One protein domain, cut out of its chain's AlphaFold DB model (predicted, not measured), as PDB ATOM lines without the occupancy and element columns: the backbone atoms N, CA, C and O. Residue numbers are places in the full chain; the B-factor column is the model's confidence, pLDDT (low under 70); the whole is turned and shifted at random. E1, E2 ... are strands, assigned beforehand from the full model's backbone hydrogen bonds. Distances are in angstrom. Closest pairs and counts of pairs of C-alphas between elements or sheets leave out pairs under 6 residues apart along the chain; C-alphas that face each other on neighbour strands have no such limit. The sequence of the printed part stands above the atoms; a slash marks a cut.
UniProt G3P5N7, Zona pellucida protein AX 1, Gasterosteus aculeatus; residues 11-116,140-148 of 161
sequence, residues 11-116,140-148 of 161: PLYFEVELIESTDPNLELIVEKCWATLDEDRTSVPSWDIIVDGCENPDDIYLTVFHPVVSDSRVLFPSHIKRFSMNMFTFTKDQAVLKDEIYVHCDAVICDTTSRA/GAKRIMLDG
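This is residues 11 to 116 and 140 to 148 of the 161 residues of the protein "Zona pellucida protein AX 1" of Gasterosteus aculeatus (UniProt G3P5N7). Two small sheets lie face to face as a sandwich, E3, E2, E6 and E7 in one layer and E1, E5 and E4 in the other, their strands crossed at 33 degrees; beyond the sandwich, the long loop of residues 87 to 101 reaches far out to one end, its tip around Asp 93. At the other end of the long axis lies the loop of residues 67 to 79. The printed part has 115 residues, with no named helix and seven named strands, E1 to E7 in order along the chain; the class is all strand, though the strands hold 48 of the 115 residues, under half. Both sheets are antiparallel throughout, in the orders E3, E2, E6, E7 and E1, E5, E4. The whole is only just compact, close to loose, with a radius of gyration of the C-alphas of 15.6 A, and elongated, with spans of 50 by 32 by 24 A.

E1, residues 11 to 17, is an edge strand and the antiparallel neighbour of E5, residues 80 to 86, at 162 degrees between their directions; N 12 and O 85 are 2.8 A apart and N 16 and O 81 2.9 A, both within hydrogen-bond range. The other edge strand of this sheet is E4, residues 64 to 66, which forms a hairpin with E5, with N 64 and O 84 within hydrogen-bond range at 2.8 A. In the other sheet, E2, residues 26 to 36, forms a hairpin with the edge strand E3, residues 46 to 51, at 159 degrees, and N 35 and O 47 are within range at 2.8 A. On the other side of E2 is E6, residues 102 to 111, antiparallel at 161 degrees; N 27 and O 110 are 2.8 A apart, within range. E7, residues 143 to 146, is the edge strand beside E6, antiparallel at 151 degrees, with N 144 and O 107 within range at 2.8 A. This four-strand sheet is strongly twisted, with C-alphas up to 5.2 A off its best plane. The parts of the two sheets that face each other are 10.4 A centre to centre, with best planes 22 degrees apart. Between them, the closest C-alphas of E2 and E5 are those of Leu 28 and Ile 80, 6.4 A apart, and those of E3 and E5 are Ile 49 and Met 85, 7.6 A apart. E4 is apart from E2 and E6, and E7 is apart from E1.

E1 runs 19.5 A from C-alpha 11 at (115.212, 99.094, 164.586) to C-alpha 17. E2 is the longest strand by residues, eleven of them, and covers 30.1 A. E3 has six residues over 13.0 A, E4 three and E5 seven over 20.3 A. E6 spans 29.9 A from C-alpha 102 at (125.796, 109.689, 166.593) to C-alpha 111. E7 has four residues and ends at C-alpha 146, (119.165, 118.626, 163.810).

The C-alphas farthest apart, those of Asp 93 and Thr 113, are 50.5 A from each other. The links E3 to E4, E4 to E5 and E5 to E6 are long, with 12, 13 and 15 residues; residues 91 to 92 of the last pair antiparallel with residues 95 to 96. Residues 117 to 139 are not printed, and C-alphas 116 and 140 are 8.6 A apart across this cut. The mean pLDDT of the printed part of this model is 82.8, and residue 61, residues 114 to 116 and residues 140 to 148, the latter including E7, are under 70.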
ATOM      1  N   PRO A  11     115.642  97.806 165.099       87.00
ATOM      2  CA  PRO A  11     115.212  99.094 164.586       87.00
ATOM      3  C   PRO A  11     115.307 100.188 165.660       87.00
ATOM      4  O   PRO A  11     114.877 100.028 166.811       87.00
ATOM      5  N   LEU A  12     115.853 101.324 165.246       88.12
ATOM      6  CA  LEU A  12     115.806 102.613 165.914       88.12
ATOM      7  C   LEU A  12     114.779 103.484 165.197       88.12
ATOM      8  O   LEU A  12     114.895 103.701 163.996       88.12
ATOM      9  N   TYR A  13     113.790 103.980 165.935       88.44
ATOM     10  CA  TYR A  13     112.713 104.808 165.397       88.44
ATOM     11  C   TYR A  13     112.982 106.283 165.671       88.44
ATOM     12  O   TYR A  13     113.303 106.659 166.801       88.44
ATOM     13  N   PHE A  14     112.790 107.097 164.641       89.88
ATOM     14  CA  PHE A  14     112.979 108.536 164.655       89.88
ATOM     15  C   PHE A  14     111.672 109.221 164.268       89.88
ATOM     16  O   PHE A  14     110.974 108.798 163.345       89.88
ATOM     17  N   GLU A  15     111.360 110.290 164.990       90.31
ATOM     18  CA  GLU A  15     110.277 111.213 164.683       90.31
ATOM     19  C   GLU A  15     110.876 112.615 164.637       90.31
ATOM     20  O   GLU A  15     111.598 113.022 165.553       90.31
ATOM     21  N   VAL A  16     110.605 113.318 163.543       89.75
ATOM     22  CA  VAL A  16     110.936 114.729 163.363       89.75
ATOM     23  C   VAL A  16     109.616 115.462 163.183       89.75
ATOM     24  O   VAL A  16     108.824 115.091 162.317       89.75
ATOM     25  N   GLU A  17     109.371 116.466 164.020       89.00
ATOM     26  CA  GLU A  17     108.108 117.203 164.095       89.00
ATOM     27  C   GLU A  17     108.375 118.711 163.986       89.00
ATOM     28  O   GLU A  17     109.239 119.256 164.674       89.00
ATOM     29  N   LEU A  18     107.610 119.398 163.139       86.69
ATOM     30  CA  LEU A  18     107.549 120.855 163.087       86.69
ATOM     31  C   LEU A  18     106.544 121.353 164.138       86.69
ATOM     32  O   LEU A  18     105.339 121.271 163.939       86.69
ATOM     33  N   ILE A  19     107.044 121.868 165.264       79.94
ATOM     34  CA  ILE A  19     106.213 122.153 166.452       79.94
ATOM     35  C   ILE A  19     105.567 123.547 166.436       79.94
ATOM     36  O   ILE A  19     104.496 123.741 167.004       79.94
ATOM     37  N   GLU A  20     106.197 124.536 165.801       77.94
ATOM     38  CA  GLU A  20     105.801 125.951 165.921       77.94
ATOM     39  C   GLU A  20     104.979 126.478 164.734       77.94
ATOM     40  O   GLU A  20     104.813 127.688 164.583       77.94
ATOM     41  N   SER A  21     104.456 125.595 163.880       82.38
ATOM     42  CA  SER A  21     103.614 125.992 162.752       82.38
ATOM     43  C   SER A  21     102.293 125.240 162.735       82.38
ATOM     44  O   SER A  21     102.224 124.057 163.042       82.38
ATOM     45  N   THR A  22     101.238 125.937 162.327       85.44
ATOM     46  CA  THR A  22      99.911 125.368 162.058       85.44
ATOM     47  C   THR A  22      99.483 125.604 160.613       85.44
ATOM     48  O   THR A  22      98.298 125.524 160.297       85.44
ATOM     49  N   ASP A  23     100.422 125.980 159.741       88.19
ATOM     50  CA  ASP A  23     100.137 126.226 158.332       88.19
ATOM     51  C   ASP A  23     100.057 124.889 157.571       88.19
ATOM     52  O   ASP A  23     101.076 124.197 157.447       88.19
ATOM     53  N   PRO A  24      98.875 124.501 157.050       86.75
ATOM     54  CA  PRO A  24      98.702 123.237 156.336       86.75
ATOM     55  C   PRO A  24      99.449 123.190 154.998       86.75
ATOM     56  O   PRO A  24      99.600 122.109 154.436       86.75
ATOM     57  N   ASN A  25      99.905 124.334 154.478       87.88
ATOM     58  CA  ASN A  25     100.657 124.396 153.228       87.88
ATOM     59  C   ASN A  25     102.135 124.048 153.414       87.88
ATOM     60  O   ASN A  25     102.840 123.874 152.421       87.88
ATOM     61  N   LEU A  26     102.605 123.940 154.659       87.75
ATOM     62  CA  LEU A  26     103.971 123.534 154.948       87.75
ATOM     63  C   LEU A  26     104.101 122.012 155.008       87.75
ATOM     64  O   LEU A  26     103.283 121.312 155.613       87.75
ATOM     65  N   GLU A  27     105.191 121.517 154.437       86.88
ATOM     66  CA  GLU A  27     105.650 120.142 154.552       86.88
ATOM     67  C   GLU A  27     107.075 120.109 155.115       86.88
ATOM     68  O   GLU A  27     107.967 120.816 154.650       86.88
ATOM     69  N   LEU A  28     107.287 119.274 156.128       87.88
ATOM     70  CA  LEU A  28     108.595 118.945 156.668       87.88
ATOM     71  C   LEU A  28     109.211 117.821 155.832       87.88
ATOM     72  O   LEU A  28     108.625 116.747 155.709       87.88
ATOM     73  N   ILE A  29     110.422 118.027 155.327       86.00
ATOM     74  CA  ILE A  29     111.203 117.004 154.628       86.00
ATOM     75  C   ILE A  29     112.495 116.765 155.403       86.00
ATOM     76  O   ILE A  29     113.198 117.708 155.753       86.00
ATOM     77  N   VAL A  30     112.822 115.499 155.661       88.56
ATOM     78  CA  VAL A  30     114.133 115.097 156.187       88.56
ATOM     79  C   VAL A  30     115.038 114.860 154.983       88.56
ATOM     80  O   VAL A  30     114.875 113.860 154.299       88.56
ATOM     81  N   GLU A  31     115.923 115.809 154.683       85.69
ATOM     82  CA  GLU A  31     116.727 115.849 153.451       85.69
ATOM     83  C   GLU A  31     117.892 114.863 153.510       85.69
ATOM     84  O   GLU A  31     118.092 114.072 152.589       85.69
ATOM     85  N   LYS A  32     118.661 114.903 154.598       87.00
ATOM     86  CA  LYS A  32     119.848 114.071 154.764       87.00
ATOM     87  C   LYS A  32     119.909 113.554 156.187       87.00
ATOM     88  O   LYS A  32     119.717 114.329 157.110       87.00
ATOM     89  N   CYS A  33     120.234 112.283 156.370       91.50
ATOM     90  CA  CYS A  33     120.630 111.756 157.670       91.50
ATOM     91  C   CYS A  33     121.884 110.913 157.514       91.50
ATOM     92  O   CYS A  33     122.004 110.165 156.546       91.50
ATOM     93  N   TRP A  34     122.800 111.016 158.467       91.69
ATOM     94  CA  TRP A  34     124.028 110.236 158.477       91.69
ATOM     95  C   TRP A  34     124.465 109.936 159.904       91.69
ATOM     96  O   TRP A  34     124.110 110.653 160.839       91.69
ATOM     97  N   ALA A  35     125.224 108.859 160.072       90.75
ATOM     98  CA  ALA A  35     125.824 108.509 161.346       90.75
ATOM     99  C   ALA A  35     127.322 108.801 161.348       90.75
ATOM    100  O   ALA A  35     127.975 108.653 160.316       90.75
ATOM    101  N   THR A  36     127.866 109.142 162.509       87.69
ATOM    102  CA  THR A  36     129.303 109.300 162.767       87.69
ATOM    103  C   THR A  36     129.707 108.584 164.057       87.69
ATOM    104  O   THR A  36     128.859 108.143 164.838       87.69
ATOM    105  N   LEU A  37     131.016 108.453 164.288       87.00
ATOM    106  CA  LEU A  37     131.556 107.921 165.546       87.00
ATOM    107  C   LEU A  37     131.594 108.941 166.685       87.00
ATOM    108  O   LEU A  37     131.616 108.547 167.853       87.00
ATOM    109  N   ASP A  38     131.589 110.228 166.358       85.50
ATOM    110  CA  ASP A  38     131.713 111.317 167.321       85.50
ATOM    111  C   ASP A  38     130.561 112.311 167.183       85.50
ATOM    112  O   ASP A  38     129.892 112.365 166.149       85.50
ATOM    113  N   GLU A  39     130.356 113.124 168.220       85.56
ATOM    114  CA  GLU A  39     129.360 114.205 168.232       85.56
ATOM    115  C   GLU A  39     129.553 115.194 167.076       85.56
ATOM    116  O   GLU A  39     128.588 115.791 166.606       85.56
ATOM    117  N   ASP A  40     130.789 115.352 166.591       86.06
ATOM    118  CA  ASP A  40     131.070 116.164 165.416       86.06
ATOM    119  C   ASP A  40     130.430 115.540 164.169       86.06
ATOM    120  O   ASP A  40     130.884 114.525 163.633       86.06
ATOM    121  N   ARG A  41     129.394 116.212 163.670       88.50
ATOM    122  CA  ARG A  41     128.659 115.891 162.444       88.50
ATOM    123  C   ARG A  41     129.529 115.814 161.180       88.50
ATOM    124  O   ARG A  41     129.094 115.236 160.190       88.50
ATOM    125  N   THR A  42     130.740 116.370 161.187       88.88
ATOM    126  CA  THR A  42     131.698 116.302 160.069       88.88
ATOM    127  C   THR A  42     132.781 115.236 160.250       88.88
ATOM    128  O   THR A  42     133.617 115.053 159.359       88.88
ATOM    129  N   SER A  43     132.767 114.517 161.378       89.31
ATOM    130  CA  SER A  43     133.749 113.476 161.675       89.31
ATOM    131  C   SER A  43     133.647 112.287 160.720       89.31
ATOM    132  O   SER A  43     132.605 111.988 160.132       89.31
ATOM    133  N   VAL A  44     134.778 111.600 160.568       88.38
ATOM    134  CA  VAL A  44     134.906 110.387 159.760       88.38
ATOM    135  C   VAL A  44     135.287 109.209 160.660       88.38
ATOM    136  O   VAL A  44     136.084 109.385 161.582       88.38
ATOM    137  N   PRO A  45     134.789 107.992 160.390       90.12
ATOM    138  CA  PRO A  45     133.923 107.609 159.275       90.12
ATOM    139  C   PRO A  45     132.482 108.115 159.435       90.12
ATOM    140  O   PRO A  45     131.997 108.287 160.552       90.12
ATOM    141  N   SER A  46     131.807 108.308 158.302       90.94
ATOM    142  CA  SER A  46     130.381 108.617 158.242       90.94
ATOM    143  C   SER A  46     129.623 107.575 157.415       90.94
ATOM    144  O   SER A  46     130.204 106.910 156.553       90.94
ATOM    145  N   TRP A  47     128.333 107.403 157.701       90.25
ATOM    146  CA  TRP A  47     127.442 106.508 156.962       90.25
ATOM    147  C   TRP A  47     126.142 107.225 156.620       90.25
ATOM    148  O   TRP A  47     125.406 107.608 157.529       90.25
ATOM    149  N   ASP A  48     125.864 107.410 155.333       90.69
ATOM    150  CA  ASP A  48     124.633 108.052 154.876       90.69
ATOM    151  C   ASP A  48     123.444 107.079 155.005       90.69
ATOM    152  O   ASP A  48     123.489 105.943 154.537       90.69
ATOM    153  N   ILE A  49     122.372 107.540 155.643       90.62
ATOM    154  CA  ILE A  49     121.133 106.794 155.928       90.62
ATOM    155  C   ILE A  49     120.013 107.291 155.004       90.62
ATOM    156  O   ILE A  49     119.319 106.507 154.358       90.62
ATOM    157  N   ILE A  50     119.854 108.617 154.930       89.25
ATOM    158  CA  ILE A  50     118.900 109.300 154.049       89.25
ATOM    159  C   ILE A  50     119.690 110.262 153.164       89.25
ATOM    160  O   ILE A  50     120.520 111.017 153.675       89.25
ATOM    161  N   VAL A  51     119.417 110.243 151.860       86.94
ATOM    162  CA  VAL A  51     120.025 111.121 150.849       86.94
ATOM    163  C   VAL A  51     118.916 111.715 149.985       86.94
ATOM    164  O   VAL A  51     118.071 110.984 149.473       86.94
ATOM    165  N   ASP A  52     118.912 113.041 149.832       83.31
ATOM    166  CA  ASP A  52     117.933 113.799 149.039       83.31
ATOM    167  C   ASP A  52     116.463 113.460 149.365       83.31
ATOM    168  O   ASP A  52     115.603 113.394 148.487       83.31
ATOM    169  N   GLY A  53     116.165 113.220 150.645       83.12
ATOM    170  CA  GLY A  53     114.823 112.854 151.110       83.12
ATOM    171  C   GLY A  53     114.457 111.378 150.959       83.12
ATOM    172  O   GLY A  53     113.336 110.997 151.295       83.12
ATOM    173  N   CYS A  54     115.381 110.544 150.479       86.31
ATOM    174  CA  CYS A  54     115.144 109.143 150.153       86.31
ATOM    175  C   CYS A  54     116.047 108.184 150.924       86.31
ATOM    176  O   CYS A  54     117.127 108.546 151.385       86.31
ATOM    177  N   GLU A  55     115.591 106.936 151.047       86.69
ATOM    178  CA  GLU A  55     116.391 105.836 151.591       86.69
ATOM    179  C   GLU A  55     117.670 105.701 150.757       86.69
ATOM    180  O   GLU A  55     117.608 105.663 149.524       86.69
ATOM    181  N   ASN A  56     118.828 105.647 151.417       83.94
ATOM    182  CA  ASN A  56     120.081 105.429 150.713       83.94
ATOM    183  C   ASN A  56     120.090 104.001 150.118       83.94
ATOM    184  O   ASN A  56     120.026 103.035 150.878       83.94
ATOM    185  N   PRO A  57     120.192 103.819 148.786       74.62
ATOM    186  CA  PRO A  57     120.204 102.488 148.173       74.62
ATOM    187  C   PRO A  57     121.434 101.657 148.558       74.62
ATOM    188  O   PRO A  57     121.391 100.429 148.464       74.62
ATOM    189  N   ASP A  58     122.509 102.314 148.996       77.44
ATOM    190  CA  ASP A  58     123.725 101.665 149.478       77.44
ATOM    191  C   ASP A  58     123.651 101.335 150.985       77.44
ATOM    192  O   ASP A  58     124.561 100.703 151.531       77.44
ATOM    193  N   ASP A  59     122.559 101.714 151.668       76.06
ATOM    194  CA  ASP A  59     122.334 101.398 153.076       76.06
ATOM    195  C   ASP A  59     121.923  99.933 153.269       76.06
ATOM    196  O   ASP A  59     120.751  99.548 153.255       76.06
ATOM    197  N   ILE A  60     122.924  99.093 153.522       72.56
ATOM    198  CA  ILE A  60     122.737  97.675 153.850       72.56
ATOM    199  C   ILE A  60     122.004  97.440 155.184       72.56
ATOM    200  O   ILE A  60     121.641  96.298 155.477       72.56
ATOM    201  N   TYR A  61     121.796  98.479 156.003       69.00
ATOM    202  CA  TYR A  61     121.141  98.384 157.310       69.00
ATOM    203  C   TYR A  61     119.646  98.722 157.276       69.00
ATOM    204  O   TYR A  61     118.992  98.625 158.315       69.00
ATOM    205  N   LEU A  62     119.082  98.957 156.087       79.25
ATOM    206  CA  LEU A  62     117.655  99.156 155.817       79.25
ATOM    207  C   LEU A  62     117.046 100.329 156.595       79.25
ATOM    208  O   LEU A  62     116.574 100.190 157.729       79.25
ATOM    209  N   THR A  63     116.975 101.467 155.918       87.56
ATOM    210  CA  THR A  63     116.124 102.588 156.310       87.56
ATOM    211  C   THR A  63     114.700 102.358 155.804       87.56
ATOM    212  O   THR A  63     114.511 101.890 154.690       87.56
ATOM    213  N   VAL A  64     113.696 102.647 156.634       88.56
ATOM    214  CA  VAL A  64     112.272 102.493 156.302       88.56
ATOM    215  C   VAL A  64     111.513 103.737 156.734       88.56
ATOM    216  O   VAL A  64     111.517 104.086 157.918       88.56
ATOM    217  N   PHE A  65     110.812 104.376 155.801       89.88
ATOM    218  CA  PHE A  65     109.866 105.444 156.127       89.88
ATOM    219  C   PHE A  65     108.524 104.890 156.617       89.88
ATOM    220  O   PHE A  65     107.937 103.992 156.012       89.88
ATOM    221  N   HIS A  66     108.003 105.471 157.699       89.81
ATOM    222  CA  HIS A  66     106.707 105.104 158.268       89.81
ATOM    223  C   HIS A  66     105.666 106.173 157.928       89.81
ATOM    224  O   HIS A  66     105.903 107.356 158.195       89.81
ATOM    225  N   PRO A  67     104.501 105.797 157.370       89.44
ATOM    226  CA  PRO A  67     103.468 106.765 157.034       89.44
ATOM    227  C   PRO A  67     102.937 107.449 158.297       89.44
ATOM    228  O   PRO A  67     102.692 106.810 159.324       89.44
ATOM    229  N   VAL A  68     102.719 108.758 158.201       88.12
ATOM    230  CA  VAL A  68     102.034 109.541 159.229       88.12
ATOM    231  C   VAL A  68     100.634 109.854 158.726       88.12
ATOM    232  O   VAL A  68     100.460 110.389 157.634       88.12
ATOM    233  N   VAL A  69      99.633 109.506 159.528       88.38
ATOM    234  CA  VAL A  69      98.221 109.770 159.241       88.38
ATOM    235  C   VAL A  69      97.661 110.731 160.277       88.38
ATOM    236  O   VAL A  69      98.126 110.750 161.417       88.38
ATOM    237  N   SER A  70      96.667 111.523 159.879       87.44
ATOM    238  CA  SER A  70      95.954 112.392 160.813       87.44
ATOM    239  C   SER A  70      95.241 111.555 161.870       87.44
ATOM    240  O   SER A  70      94.527 110.606 161.541       87.44
ATOM    241  N   ASP A  71      95.408 111.929 163.133       85.50
ATOM    242  CA  ASP A  71      94.688 111.352 164.267       85.50
ATOM    243  C   ASP A  71      94.387 112.444 165.312       85.50
ATOM    244  O   ASP A  71      94.596 113.632 165.069       85.50
ATOM    245  N   SER A  72      93.873 112.072 166.488       83.75
ATOM    246  CA  SER A  72      93.547 113.042 167.546       83.75
ATOM    247  C   SER A  72      94.757 113.812 168.100       83.75
ATOM    248  O   SER A  72      94.569 114.802 168.802       83.75
ATOM    249  N   ARG A  73      95.986 113.343 167.852       82.81
ATOM    250  CA  ARG A  73      97.256 113.954 168.277       82.81
ATOM    251  C   ARG A  73      98.023 114.571 167.105       82.81
ATOM    252  O   ARG A  73      98.804 115.487 167.327       82.81
ATOM    253  N   VAL A  74      97.805 114.085 165.883       85.31
ATOM    254  CA  VAL A  74      98.464 114.542 164.657       85.31
ATOM    255  C   VAL A  74      97.477 115.334 163.804       85.31
ATOM    256  O   VAL A  74      96.726 114.773 163.005       85.31
ATOM    257  N   LEU A  75      97.498 116.659 163.962       86.25
ATOM    258  CA  LEU A  75      96.647 117.571 163.188       86.25
ATOM    259  C   LEU A  75      97.175 117.785 161.764       86.25
ATOM    260  O   LEU A  75      96.394 117.779 160.814       86.25
ATOM    261  N   PHE A  76      98.495 117.912 161.611       88.88
ATOM    262  CA  PHE A  76      99.160 118.182 160.337       88.88
ATOM    263  C   PHE A  76     100.182 117.075 160.032       88.88
ATOM    264  O   PHE A  76     101.339 117.179 160.433       88.88
ATOM    265  N   PRO A  77      99.802 115.991 159.330       89.62
ATOM    266  CA  PRO A  77     100.738 114.914 158.999       89.62
ATOM    267  C   PRO A  77     101.941 115.377 158.179       89.62
ATOM    268  O   PRO A  77     103.018 114.809 158.312       89.62
ATOM    269  N   SER A  78     101.779 116.423 157.362       88.62
ATOM    270  CA  SER A  78     102.872 117.029 156.595       88.62
ATOM    271  C   SER A  78     103.955 117.638 157.487       88.62
ATOM    272  O   SER A  78     105.077 117.822 157.031       88.62
ATOM    273  N   HIS A  79     103.661 117.928 158.756       90.00
ATOM    274  CA  HIS A  79     104.608 118.490 159.723       90.00
ATOM    275  C   HIS A  79     105.434 117.425 160.438       90.00
ATOM    276  O   HIS A  79     106.316 117.773 161.215       90.00
ATOM    277  N   ILE A  80     105.161 116.142 160.197       90.19
ATOM    278  CA  ILE A  80     105.807 115.038 160.901       90.19
ATOM    279  C   ILE A  80     106.396 114.063 159.888       90.19
ATOM    280  O   ILE A  80     105.721 113.599 158.970       90.19
ATOM    281  N   LYS A  81     107.652 113.679 160.097       89.19
ATOM    282  CA  LYS A  81     108.276 112.562 159.387       89.19
ATOM    283  C   LYS A  81     108.724 111.508 160.384       89.19
ATOM    284  O   LYS A  81     109.366 111.809 161.388       89.19
ATOM    285  N   ARG A  82     108.368 110.258 160.086       91.50
ATOM    286  CA  ARG A  82     108.771 109.077 160.847       91.50
ATOM    287  C   ARG A  82     109.591 108.164 159.960       91.50
ATOM    288  O   ARG A  82     109.182 107.845 158.846       91.50
ATOM    289  N   PHE A  83     110.719 107.707 160.473       89.88
ATOM    290  CA  PHE A  83     111.533 106.700 159.810       89.88
ATOM    291  C   PHE A  83     112.214 105.817 160.847       89.88
ATOM    292  O   PHE A  83     112.252 106.130 162.038       89.88
ATOM    293  N   SER A  84     112.730 104.683 160.402       89.19
ATOM    294  CA  SER A  84     113.575 103.827 161.216       89.19
ATOM    295  C   SER A  84     114.784 103.362 160.436       89.19
ATOM    296  O   SER A  84     114.665 103.107 159.245       89.19
ATOM    297  N   MET A  85     115.898 103.171 161.127       87.88
ATOM    298  CA  MET A  85     117.070 102.457 160.616       87.88
ATOM    299  C   MET A  85     117.353 101.273 161.535       87.88
ATOM    300  O   MET A  85     117.003 101.331 162.719       87.88
ATOM    301  N   ASN A  86     118.028 100.232 161.060       85.50
ATOM    302  CA  ASN A  86     118.549  99.236 161.990       85.50
ATOM    303  C   ASN A  86     119.880  99.682 162.596       85.50
ATOM    304  O   ASN A  86     120.745 100.222 161.916       85.50
ATOM    305  N   MET A  87     120.056  99.404 163.885       83.25
ATOM    306  CA  MET A  87     121.288  99.696 164.608       83.25
ATOM    307  C   MET A  87     122.487  98.974 163.976       83.25
ATOM    308  O   MET A  87     122.431  97.768 163.713       83.25
ATOM    309  N   PHE A  88     123.592  99.693 163.817       85.62
ATOM    310  CA  PHE A  88     124.859  99.171 163.316       85.62
ATOM    311  C   PHE A  88     126.032  99.747 164.114       85.62
ATOM    312  O   PHE A  88     125.854 100.570 165.007       85.62
ATOM    313  N   THR A  89     127.238  99.290 163.799       85.69
ATOM    314  CA  THR A  89     128.480  99.843 164.342       85.69
ATOM    315  C   THR A  89     129.507  99.976 163.224       85.69
ATOM    316  O   THR A  89     129.480  99.214 162.253       85.69
ATOM    317  N   PHE A  90     130.412 100.943 163.352       83.81
ATOM    318  CA  PHE A  90     131.535 101.074 162.437       83.81
ATOM    319  C   PHE A  90     132.626 100.067 162.795       83.81
ATOM    320  O   PHE A  90     133.070  99.974 163.942       83.81
ATOM    321  N   THR A  91     133.105  99.341 161.788       84.62
ATOM    322  CA  THR A  91     134.181  98.358 161.938       84.62
ATOM    323  C   THR A  91     135.373  98.712 161.063       84.62
ATOM    324  O   THR A  91     135.193  99.132 159.921       84.62
ATOM    325  N   LYS A  92     136.589  98.461 161.550       84.19
ATOM    326  CA  LYS A  92     137.829  98.520 160.767       84.19
ATOM    327  C   LYS A  92     138.618  97.241 161.004       84.19
ATOM    328  O   LYS A  92     138.777  96.835 162.148       84.19
ATOM    329  N   ASP A  93     139.072  96.594 159.933       85.81
ATOM    330  CA  ASP A  93     139.830  95.335 160.006       85.81
ATOM    331  C   ASP A  93     139.126  94.256 160.860       85.81
ATOM    332  O   ASP A  93     139.753  93.539 161.632       85.81
ATOM    333  N   GLN A  94     137.793  94.161 160.728       78.31
ATOM    334  CA  GLN A  94     136.898  93.275 161.500       78.31
ATOM    335  C   GLN A  94     136.811  93.563 163.012       78.31
ATOM    336  O   GLN A  94     136.110  92.847 163.726       78.31
ATOM    337  N   ALA A  95     137.449  94.626 163.500       82.50
ATOM    338  CA  ALA A  95     137.298  95.114 164.864       82.50
ATOM    339  C   ALA A  95     136.249  96.234 164.931       82.50
ATOM    340  O   ALA A  95     136.177  97.090 164.047       82.50
ATOM    341  N   VAL A  96     135.446  96.235 165.996       82.44
ATOM    342  CA  VAL A  96     134.520  97.330 166.310       82.44
ATOM    343  C   VAL A  96     135.332  98.565 166.691       82.44
ATOM    344  O   VAL A  96     136.216  98.484 167.541       82.44
ATOM    345  N   LEU A  97     135.048  99.700 166.049       79.38
ATOM    346  CA  LEU A  97     135.719 100.964 166.356       79.38
ATOM    347  C   LEU A  97     135.170 101.595 167.637       79.38
ATOM    348  O   LEU A  97     135.940 102.093 168.455       79.38
ATOM    349  N   LYS A  98     133.842 101.579 167.801       80.50
ATOM    350  CA  LYS A  98     133.127 102.137 168.953       80.50
ATOM    351  C   LYS A  98     131.749 101.486 169.068       80.50
ATOM    352  O   LYS A  98     131.114 101.185 168.057       80.50
ATOM    353  N   ASP A  99     131.270 101.330 170.296       80.19
ATOM    354  CA  ASP A  99     129.939 100.773 170.584       80.19
ATOM    355  C   ASP A  99     128.816 101.825 170.510       80.19
ATOM    356  O   ASP A  99     127.648 101.517 170.740       80.19
ATOM    357  N   GLU A 100     129.165 103.071 170.189       83.62
ATOM    358  CA  GLU A 100     128.253 104.205 170.099       83.62
ATOM    359  C   GLU A 100     128.379 104.878 168.731       83.62
ATOM    360  O   GLU A 100     129.477 104.999 168.181       83.62
ATOM    361  N   ILE A 101     127.239 105.331 168.212       86.81
ATOM    362  CA  ILE A 101     127.134 106.137 167.000       86.81
ATOM    363  C   ILE A 101     126.277 107.371 167.278       86.81
ATOM    364  O   ILE A 101     125.357 107.331 168.098       86.81
ATOM    365  N   TYR A 102     126.547 108.441 166.545       89.19
ATOM    366  CA  TYR A 102     125.796 109.689 166.593       89.19
ATOM    367  C   TYR A 102     125.051 109.839 165.280       89.19
ATOM    368  O   TYR A 102     125.666 109.752 164.224       89.19
ATOM    369  N   VAL A 103     123.733 110.018 165.341       90.00
ATOM    370  CA  VAL A 103     122.892 110.207 164.155       90.00
ATOM    371  C   VAL A 103     122.567 111.684 164.019       90.00
ATOM    372  O   VAL A 103     122.029 112.298 164.943       90.00
ATOM    373  N   HIS A 104     122.852 112.218 162.842       91.00
ATOM    374  CA  HIS A 104     122.644 113.608 162.466       91.00
ATOM    375  C   HIS A 104     121.643 113.669 161.332       91.00
ATOM    376  O   HIS A 104     121.655 112.796 160.461       91.00
ATOM    377  N   CYS A 105     120.798 114.694 161.327       89.56
ATOM    378  CA  CYS A 105     119.858 114.913 160.240       89.56
ATOM    379  C   CYS A 105     119.761 116.395 159.871       89.56
ATOM    380  O   CYS A 105     119.746 117.275 160.730       89.56
ATOM    381  N   ASP A 106     119.618 116.657 158.581       89.06
ATOM    382  CA  ASP A 106     119.224 117.944 158.035       89.06
ATOM    383  C   ASP A 106     117.776 117.837 157.553       89.06
ATOM    384  O   ASP A 106     117.401 116.902 156.840       89.06
ATOM    385  N   ALA A 107     116.957 118.805 157.950       88.44
ATOM    386  CA  ALA A 107     115.572 118.916 157.527       88.44
ATOM    387  C   ALA A 107     115.319 120.256 156.837       88.44
ATOM    388  O   ALA A 107     115.962 121.266 157.126       88.44
ATOM    389  N   VAL A 108     114.346 120.281 155.936       85.75
ATOM    390  CA  VAL A 108     113.895 121.485 155.240       85.75
ATOM    391  C   VAL A 108     112.382 121.607 155.359       85.75
ATOM    392  O   VAL A 108     111.666 120.608 155.420       85.75
ATOM    393  N   ILE A 109     111.898 122.845 155.413       86.25
ATOM    394  CA  ILE A 109     110.465 123.145 155.373       86.25
ATOM    395  C   ILE A 109     110.131 123.653 153.979       86.25
ATOM    396  O   ILE A 109     110.743 124.606 153.499       86.25
ATOM    397  N   CYS A 110     109.137 123.025 153.373       84.38
ATOM    398  CA  CYS A 110     108.676 123.275 152.023       84.38
ATOM    399  C   CYS A 110     107.283 123.888 152.036       84.38
ATOM    400  O   CYS A 110     106.392 123.369 152.701       84.38
ATOM    401  N   ASP A 111     107.074 124.954 151.267       84.94
ATOM    402  CA  ASP A 111     105.733 125.460 150.978       84.94
ATOM    403  C   ASP A 111     105.193 124.764 149.723       84.94
ATOM    404  O   ASP A 111     105.672 124.995 148.608       84.94
ATOM    405  N   THR A 112     104.177 123.925 149.918       77.38
ATOM    406  CA  THR A 112     103.514 123.129 148.873       77.38
ATOM    407  C   THR A 112     102.805 123.976 147.813       77.38
ATOM    408  O   THR A 112     102.541 123.492 146.709       77.38
ATOM    409  N   THR A 113     102.516 125.248 148.101       77.56
ATOM    410  CA  THR A 113     101.925 126.184 147.132       77.56
ATOM    411  C   THR A 113     102.975 126.793 146.204       77.56
ATOM    412  O   THR A 113     102.660 127.224 145.087       77.56
ATOM    413  N   SER A 114     104.242 126.780 146.620       69.44
ATOM    414  CA  SER A 114     105.357 127.295 145.841       69.44
ATOM    415  C   SER A 114     105.931 126.192 144.940       69.44
ATOM    416  O   SER A 114     106.354 125.126 145.374       69.44
ATOM    417  N   ARG A 115     105.982 126.429 143.623       57.53
ATOM    418  CA  ARG A 115     106.620 125.492 142.671       57.53
ATOM    419  C   ARG A 115     108.151 125.599 142.651       57.53
ATOM    420  O   ARG A 115     108.763 125.010 141.752       57.53
ATOM    421  N   ALA A 116     108.728 126.394 143.550       55.00
ATOM    422  CA  ALA A 116     110.065 126.963 143.429       55.00
ATOM    423  C   ALA A 116     111.194 126.012 143.848       55.00
ATOM    424  O   ALA A 116     112.290 126.122 143.303       55.00
ATOM    425  N   GLY A 140     117.883 128.842 148.501       44.00
ATOM    426  CA  GLY A 140     116.481 129.215 148.753       44.00
ATOM    427  C   GLY A 140     115.761 128.481 149.888       44.00
ATOM    428  O   GLY A 140     114.883 129.076 150.503       44.00
ATOM    429  N   ALA A 141     116.146 127.247 150.224       49.78
ATOM    430  CA  ALA A 141     115.451 126.468 151.252       49.78
ATOM    431  C   ALA A 141     115.917 126.836 152.674       49.78
ATOM    432  O   ALA A 141     117.119 126.919 152.948       49.78
ATOM    433  N   LYS A 142     114.972 127.021 153.608       54.16
ATOM    434  CA  LYS A 142     115.286 127.180 155.036       54.16
ATOM    435  C   LYS A 142     115.713 125.819 155.596       54.16
ATOM    436  O   LYS A 142     114.869 124.966 155.861       54.16
ATOM    437  N   ARG A 143     117.026 125.627 155.751       58.25
ATOM    438  CA  ARG A 143     117.632 124.418 156.333       58.25
ATOM    439  C   ARG A 143     117.562 124.477 157.856       58.25
ATOM    440  O   ARG A 143     117.898 125.496 158.460       58.25
ATOM    441  N   ILE A 144     117.131 123.383 158.463       61.81
ATOM    442  CA  ILE A 144     117.108 123.162 159.904       61.81
ATOM    443  C   ILE A 144     118.103 122.042 160.183       61.81
ATOM    444  O   ILE A 144     117.930 120.915 159.725       61.81
ATOM    445  N   MET A 145     119.160 122.376 160.916       50.81
ATOM    446  CA  MET A 145     120.153 121.408 161.370       50.81
ATOM    447  C   MET A 145     119.638 120.744 162.644       50.81
ATOM    448  O   MET A 145     119.318 121.437 163.609       50.81
ATOM    449  N   LEU A 146     119.547 119.414 162.642       55.66
ATOM    450  CA  LEU A 146     119.165 118.626 163.810       55.66
ATOM    451  C   LEU A 146     120.429 117.940 164.341       55.66
ATOM    452  O   LEU A 146     120.901 116.965 163.757       55.66
ATOM    453  N   ASP A 147     121.012 118.484 165.411       50.50
ATOM    454  CA  ASP A 147     122.093 117.822 166.148       50.50
ATOM    455  C   ASP A 147     121.503 116.938 167.246       50.50
ATOM    456  O   ASP A 147     120.799 117.407 168.141       50.50
ATOM    457  N   GLY A 148     121.828 115.644 167.196       48.56
ATOM    458  CA  GLY A 148     121.484 114.665 168.231       48.56
ATOM    459  C   GLY A 148     122.246 114.845 169.553       48.56
ATOM    460  O   GLY A 148     122.076 114.035 170.462       48.56
TER     461      GLY A 148